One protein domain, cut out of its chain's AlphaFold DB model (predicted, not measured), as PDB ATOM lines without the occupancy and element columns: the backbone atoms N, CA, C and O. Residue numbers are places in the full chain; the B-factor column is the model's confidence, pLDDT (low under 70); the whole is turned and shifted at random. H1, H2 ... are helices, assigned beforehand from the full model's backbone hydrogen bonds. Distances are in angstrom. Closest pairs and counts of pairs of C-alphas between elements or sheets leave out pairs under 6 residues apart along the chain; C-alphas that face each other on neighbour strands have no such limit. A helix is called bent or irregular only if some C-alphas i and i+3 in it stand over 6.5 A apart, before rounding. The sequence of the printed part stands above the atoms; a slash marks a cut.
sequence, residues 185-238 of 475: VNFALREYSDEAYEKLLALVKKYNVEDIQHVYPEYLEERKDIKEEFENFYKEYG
ATOM      1  N   VAL A 185     210.326 250.613 155.670       95.56
ATOM      2  CA  VAL A 185     209.110 250.059 156.280       95.56
ATOM      3  C   VAL A 185     208.313 251.144 156.999       95.56
ATOM      4  O   VAL A 185     207.101 251.195 156.835       95.56
ATOM      5  N   ASN A 186     208.957 252.075 157.713       94.69
ATOM      6  CA  ASN A 186     208.239 253.171 158.374       94.69
ATOM      7  C   ASN A 186     207.468 254.019 157.356       94.69
ATOM      8  O   ASN A 186     206.317 254.370 157.590       94.69
ATOM      9  N   PHE A 187     208.060 254.293 156.191       95.19
ATOM     10  CA  PHE A 187     207.385 255.041 155.126       95.19
ATOM     11  C   PHE A 187     206.222 254.267 154.504       95.19
ATOM     12  O   PHE A 187     205.206 254.875 154.181       95.19
ATOM     13  N   ALA A 188     206.329 252.942 154.382       95.06
ATOM     14  CA  ALA A 188     205.207 252.106 153.955       95.06
ATOM     15  C   ALA A 188     204.059 252.108 154.990       95.06
ATOM     16  O   ALA A 188     202.888 252.142 154.619       95.06
ATOM     17  N   LEU A 189     204.385 252.130 156.287       94.50
ATOM     18  CA  LEU A 189     203.411 252.135 157.387       94.50
ATOM     19  C   LEU A 189     202.709 253.482 157.597       94.50
ATOM     20  O   LEU A 189     201.620 253.511 158.161       94.50
ATOM     21  N   ARG A 190     203.283 254.592 157.122       93.44
ATOM     22  CA  ARG A 190     202.681 255.939 157.205       93.44
ATOM     23  C   ARG A 190     201.392 256.112 156.388       93.44
ATOM     24  O   ARG A 190     200.757 257.161 156.493       93.44
ATOM     25  N   GLU A 191     200.998 255.113 155.591       91.19
ATOM     26  CA  GLU A 191     199.661 255.065 154.982       91.19
ATOM     27  C   GLU A 191     198.547 254.834 156.009       91.19
ATOM     28  O   GLU A 191     197.396 255.186 155.747       91.19
ATOM     29  N   TYR A 192     198.869 254.288 157.186       93.19
ATOM     30  CA  TYR A 192     197.922 254.255 158.292       93.19
ATOM     31  C   TYR A 192     197.480 255.670 158.689       93.19
ATOM     32  O   TYR A 192     198.220 256.654 158.561       93.19
ATOM     33  N   SER A 193     196.252 255.771 159.209       92.25
ATOM     34  CA  SER A 193     195.835 256.970 159.932       92.25
ATOM     35  C   SER A 193     196.751 257.184 161.137       92.25
ATOM     36  O   SER A 193     197.327 256.229 161.661       92.25
ATOM     37  N   ASP A 194     196.869 258.425 161.599       91.38
ATOM     38  CA  ASP A 194     197.765 258.736 162.717       91.38
ATOM     39  C   ASP A 194     197.357 257.951 163.982       91.38
ATOM     40  O   ASP A 194     198.213 257.426 164.686       91.38
ATOM     41  N   GLU A 195     196.051 257.741 164.207       94.44
ATOM     42  CA  GLU A 195     195.547 256.870 165.282       94.44
ATOM     43  C   GLU A 195     196.030 255.417 165.137       94.44
ATOM     44  O   GLU A 195     196.524 254.823 166.097       94.44
ATOM     45  N   ALA A 196     195.885 254.831 163.944       94.56
ATOM     46  CA  ALA A 196     196.280 253.450 163.694       94.56
ATOM     47  C   ALA A 196     197.802 253.275 163.813       94.56
ATOM     48  O   ALA A 196     198.269 252.289 164.381       94.56
ATOM     49  N   TYR A 197     198.574 254.253 163.335       93.12
ATOM     50  CA  TYR A 197     200.029 254.243 163.435       93.12
ATOM     51  C   TYR A 197     200.499 254.313 164.894       93.12
ATOM     52  O   TYR A 197     201.326 253.501 165.305       93.12
ATOM     53  N   GLU A 198     199.920 255.191 165.716       94.00
ATOM     54  CA  GLU A 198     200.239 255.262 167.149       94.00
ATOM     55  C   GLU A 198     199.888 253.962 167.889       94.00
ATOM     56  O   GLU A 198     200.678 253.463 168.697       94.00
ATOM     57  N   LYS A 199     198.740 253.344 167.574       95.19
ATOM     58  CA  LYS A 199     198.375 252.026 168.126       95.19
ATOM     59  C   LYS A 199     199.364 250.935 167.704       95.19
ATOM     60  O   LYS A 199     199.754 250.118 168.540       95.19
ATOM     61  N   LEU A 200     199.821 250.942 166.450       94.31
ATOM     62  CA  LEU A 200     200.847 250.018 165.965       94.31
ATOM     63  C   LEU A 200     202.170 250.199 166.723       94.31
ATOM     64  O   LEU A 200     202.752 249.217 167.186       94.31
ATOM     65  N   LEU A 201     202.630 251.441 166.902       92.81
ATOM     66  CA  LEU A 201     203.852 251.742 167.654       92.81
ATOM     67  C   LEU A 201     203.743 251.313 169.123       92.81
ATOM     68  O   LEU A 201     204.713 250.805 169.695       92.81
ATOM     69  N   ALA A 202     202.564 251.455 169.733       93.69
ATOM     70  CA  ALA A 202     202.312 250.963 171.082       93.69
ATOM     71  C   ALA A 202     202.443 249.431 171.172       93.69
ATOM     72  O   ALA A 202     203.054 248.939 172.124       93.69
ATOM     73  N   LEU A 203     201.947 248.680 170.180       92.69
ATOM     74  CA  LEU A 203     202.117 247.221 170.103       92.69
ATOM     75  C   LEU A 203     203.586 246.825 169.911       92.69
ATOM     76  O   LEU A 203     204.097 245.986 170.653       92.69
ATOM     77  N   VAL A 204     204.283 247.469 168.970       91.88
ATOM     78  CA  VAL A 204     205.725 247.278 168.719       91.88
ATOM     79  C   VAL A 204     206.523 247.464 170.009       91.88
ATOM     80  O   VAL A 204     207.343 246.617 170.365       91.88
ATOM     81  N   LYS A 205     206.232 248.533 170.759       92.44
ATOM     82  CA  LYS A 205     206.881 248.825 172.041       92.44
ATOM     83  C   LYS A 205     206.510 247.821 173.132       92.44
ATOM     84  O   LYS A 205     207.398 247.353 173.840       92.44
ATOM     85  N   LYS A 206     205.223 247.480 173.274       92.62
ATOM     86  CA  LYS A 206     204.717 246.514 174.270       92.62
ATOM     87  C   LYS A 206     205.419 245.162 174.151       92.62
ATOM     88  O   LYS A 206     205.726 244.547 175.167       92.62
ATOM     89  N   TYR A 207     205.696 244.736 172.922       89.50
ATOM     90  CA  TYR A 207     206.287 243.435 172.624       89.50
ATOM     91  C   TYR A 207     207.782 243.462 172.309       89.50
ATOM     92  O   TYR A 207     208.332 242.434 171.914       89.50
ATOM     93  N   ASN A 208     208.436 244.613 172.501       87.12
ATOM     94  CA  ASN A 208     209.853 244.817 172.211       87.12
ATOM     95  C   ASN A 208     210.243 244.294 170.815       87.12
ATOM     96  O   ASN A 208     211.194 243.530 170.655       87.12
ATOM     97  N   VAL A 209     209.449 244.656 169.806       84.75
ATOM     98  CA  VAL A 209     209.722 244.301 168.413       84.75
ATOM     99  C   VAL A 209     210.933 245.110 167.946       84.75
ATOM    100  O   VAL A 209     210.829 246.309 167.708       84.75
ATOM    101  N   GLU A 210     212.093 244.451 167.867       82.12
ATOM    102  CA  GLU A 210     213.379 245.099 167.565       82.12
ATOM    103  C   GLU A 210     213.459 245.625 166.128       82.12
ATOM    104  O   GLU A 210     213.963 246.723 165.892       82.12
ATOM    105  N   ASP A 211     212.929 244.857 165.174       86.69
ATOM    106  CA  ASP A 211     212.862 245.237 163.768       86.69
ATOM    107  C   ASP A 211     211.414 245.516 163.373       86.69
ATOM    108  O   ASP A 211     210.552 244.634 163.415       86.69
ATOM    109  N   ILE A 212     211.158 246.754 162.950       89.25
ATOM    110  CA  ILE A 212     209.835 247.214 162.537       89.25
ATOM    111  C   ILE A 212     209.243 246.367 161.403       89.25
ATOM    112  O   ILE A 212     208.028 246.286 161.293       89.25
ATOM    113  N   GLN A 213     210.047 245.679 160.582       90.94
ATOM    114  CA  GLN A 213     209.503 244.788 159.550       90.94
ATOM    115  C   GLN A 213     208.718 243.604 160.131       90.94
ATOM    116  O   GLN A 213     207.859 243.045 159.455       90.94
ATOM    117  N   HIS A 214     208.954 243.231 161.390       91.12
ATOM    118  CA  HIS A 214     208.235 242.134 162.038       91.12
ATOM    119  C   HIS A 214     206.772 242.471 162.364       91.12
ATOM    120  O   HIS A 214     206.052 241.618 162.871       91.12
ATOM    121  N   VAL A 215     206.301 243.679 162.025       90.62
ATOM    122  CA  VAL A 215     204.871 244.019 162.022       90.62
ATOM    123  C   VAL A 215     204.122 243.476 160.807       90.62
ATOM    124  O   VAL A 215     202.925 243.725 160.693       90.62
ATOM    125  N   TYR A 216     204.784 242.806 159.860       91.94
ATOM    126  CA  TYR A 216     204.105 242.171 158.731       91.94
ATOM    127  C   TYR A 216     203.636 240.747 159.079       91.94
ATOM    128  O   TYR A 216     204.374 240.021 159.749       91.94
ATOM    129  N   PRO A 217     202.461 240.304 158.579       87.94
ATOM    130  CA  PRO A 217     201.877 239.003 158.922       87.94
ATOM    131  C   PRO A 217     202.825 237.802 158.792       87.94
ATOM    132  O   PRO A 217     202.809 236.927 159.652       87.94
ATOM    133  N   GLU A 218     203.683 237.780 157.770       88.62
ATOM    134  CA  GLU A 218     204.646 236.697 157.525       88.62
ATOM    135  C   GLU A 218     205.656 236.473 158.663       88.62
ATOM    136  O   GLU A 218     206.155 235.365 158.810       88.62
ATOM    137  N   TYR A 219     205.952 237.489 159.478       87.50
ATOM    138  CA  TYR A 219     206.852 237.354 160.632       87.50
ATOM    139  C   TYR A 219     206.105 236.998 161.922       87.50
ATOM    140  O   TYR A 219     206.702 236.539 162.895       87.50
ATOM    141  N   LEU A 220     204.784 237.187 161.938       83.50
ATOM    142  CA  LEU A 220     203.940 236.885 163.092       83.50
ATOM    143  C   LEU A 220     203.543 235.411 163.157       83.50
ATOM    144  O   LEU A 220     203.161 234.929 164.223       83.50
ATOM    145  N   GLU A 221     203.643 234.675 162.047       77.62
ATOM    146  CA  GLU A 221     203.346 233.237 162.010       77.62
ATOM    147  C   GLU A 221     204.188 232.444 163.020       77.62
ATOM    148  O   GLU A 221     203.683 231.510 163.648       77.62
ATOM    149  N   GLU A 222     205.430 232.873 163.239       78.00
ATOM    150  CA  GLU A 222     206.378 232.251 164.163       78.00
ATOM    151  C   GLU A 222     206.240 232.769 165.611       78.00
ATOM    152  O   GLU A 222     206.740 232.142 166.547       78.00
ATOM    153  N   ARG A 223     205.512 233.876 165.831       80.44
ATOM    154  CA  ARG A 223     205.365 234.569 167.126       80.44
ATOM    155  C   ARG A 223     203.941 234.475 167.677       80.44
ATOM    156  O   ARG A 223     203.170 235.436 167.679       80.44
ATOM    157  N   LYS A 224     203.584 233.289 168.187       79.56
ATOM    158  CA  LYS A 224     202.251 233.016 168.765       79.56
ATOM    159  C   LYS A 224     201.873 233.946 169.923       79.56
ATOM    160  O   LYS A 224     200.689 234.155 170.150       79.56
ATOM    161  N   ASP A 225     202.861 234.481 170.636       82.06
ATOM    162  CA  ASP A 225     202.698 235.376 171.783       82.06
ATOM    163  C   ASP A 225     202.141 236.760 171.414       82.06
ATOM    164  O   ASP A 225     201.507 237.391 172.252       82.06
ATOM    165  N   ILE A 226     202.345 237.216 170.173       88.31
ATOM    166  CA  ILE A 226     201.918 238.554 169.713       88.31
ATOM    167  C   ILE A 226     200.893 238.493 168.575       88.31
ATOM    168  O   ILE A 226     200.195 239.473 168.313       88.31
ATOM    169  N   LYS A 227     200.804 237.343 167.892       88.31
ATOM    170  CA  LYS A 227     200.005 237.148 166.678       88.31
ATOM    171  C   LYS A 227     198.549 237.587 166.839       88.31
ATOM    172  O   LYS A 227     198.043 238.295 165.978       88.31
ATOM    173  N   GLU A 228     197.894 237.206 167.932       90.88
ATOM    174  CA  GLU A 228     196.471 237.500 168.147       90.88
ATOM    175  C   GLU A 228     196.186 239.010 168.242       90.88
ATOM    176  O   GLU A 228     195.222 239.498 167.652       90.88
ATOM    177  N   GLU A 229     197.042 239.779 168.923       91.94
ATOM    178  CA  GLU A 229     196.855 241.230 169.049       91.94
ATOM    179  C   GLU A 229     197.073 241.958 167.723       91.94
ATOM    180  O   GLU A 229     196.281 242.832 167.371       91.94
ATOM    181  N   PHE A 230     198.095 241.569 166.958       92.56
ATOM    182  CA  PHE A 230     198.320 242.125 165.625       92.56
ATOM    183  C   PHE A 230     197.214 241.722 164.640       92.56
ATOM    184  O   PHE A 230     196.770 242.551 163.853       92.56
ATOM    185  N   GLU A 231     196.698 240.490 164.702       91.75
ATOM    186  CA  GLU A 231     195.548 240.076 163.889       91.75
ATOM    187  C   GLU A 231     194.287 240.877 164.218       91.75
ATOM    188  O   GLU A 231     193.542 241.246 163.310       91.75
ATOM    189  N   ASN A 232     194.047 241.173 165.496       94.00
ATOM    190  CA  ASN A 232     192.942 242.037 165.903       94.00
ATOM    191  C   ASN A 232     193.146 243.473 165.408       94.00
ATOM    192  O   ASN A 232     192.215 244.053 164.855       94.00
ATOM    193  N   PHE A 233     194.373 243.996 165.492       94.94
ATOM    194  CA  PHE A 233     194.726 245.282 164.895       94.94
ATOM    195  C   PHE A 233     194.454 245.303 163.381       94.94
ATOM    196  O   PHE A 233     193.821 246.232 162.891       94.94
ATOM    197  N   TYR A 234     194.833 244.262 162.630       94.19
ATOM    198  CA  TYR A 234     194.571 244.212 161.185       94.19
ATOM    199  C   TYR A 234     193.092 244.074 160.833       94.19
ATOM    200  O   TYR A 234     192.682 244.541 159.773       94.19
ATOM    201  N   LYS A 235     192.283 243.421 161.676       93.56
ATOM    202  CA  LYS A 235     190.826 243.362 161.473       93.56
ATOM    203  C   LYS A 235     190.187 244.742 161.619       93.56
ATOM    204  O   LYS A 235     189.219 245.021 160.923       93.56
ATOM    205  N   GLU A 236     190.718 245.574 162.511       95.31
ATOM    206  CA  GLU A 236     190.213 246.925 162.774       95.31
ATOM    207  C   GLU A 236     190.738 247.951 161.757       95.31
ATOM    208  O   GLU A 236     189.966 248.753 161.238       95.31
ATOM    209  N   TYR A 237     192.033 247.899 161.431       93.38
ATOM    210  CA  TYR A 237     192.727 248.941 160.663       93.38
ATOM    211  C   TYR A 237     193.192 248.520 159.269       93.38
ATOM    212  O   TYR A 237     193.700 249.346 158.513       93.38
ATOM    213  N   GLY A 238     193.032 247.248 158.912       91.69
ATOM    214  CA  GLY A 238     193.595 246.678 157.694       91.69
ATOM    215  C   GLY A 238     195.054 246.250 157.860       91.69
ATOM    216  O   GLY A 238     195.745 246.591 158.826       91.69
TER     217      GLY A 238
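AT A GLANCE: This is residues 185 to 238 of the 475 residues of a protein of Hydrogenobaculum sp (UniProt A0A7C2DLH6). Two longer helices, H2 and H5, run side by side in opposite directions with few contacts, and three short helices, H1, H3 and H4, lie along one side of this pair. The printed part has 54 residues with five named helices, H1 to H5 in chain order, and no named strand: all helix. It is compact, with a radius of gyration of the C-alphas of 10.3 A, and spans 27 by 22 by 19 A.

HOW THE PARTS SIT: Start at H1, residues 185 to 189, which only just touches H3, residues 212 to 215, with 3 pairs of C-alphas within 8 A; the closest, Val 185 and Gln 213, are 6.2 A apart. H2, residues 194 to 206, only just touches H5, residues 224 to 237, also with 3 pairs; the closest C-alphas, of Ala 196 and Tyr 237, are 6.5 A apart. Their tilt is a shallow 5 degrees, opposite ways. H4, residues 217 to 220, is close to H5 but not clearly touching; their closest C-alphas, Leu 220 and Lys 227, are 5.3 A apart. Each O i to N i+4 pair is within hydrogen-bond range in H1 and H2, 8 of 10 in H5; H3 and H4 are too short for one.

IN THESE COORDINATES: Find C-alpha 185, where H1 begins, at (209.110, 250.059, 156.280). H2 runs 18.2 A. H5, 20.2 A, ends at C-alpha 237, (192.727, 248.941, 160.663); it is irregular, C-alphas 225 and 228 being 7.5 A apart.

THE WHOLE: The C-alphas farthest apart, Asp 194 and Glu 222, are 27.9 A apart. The printed part has no cut, its four links are tight, and no printed residue is under 70 in pLDDT.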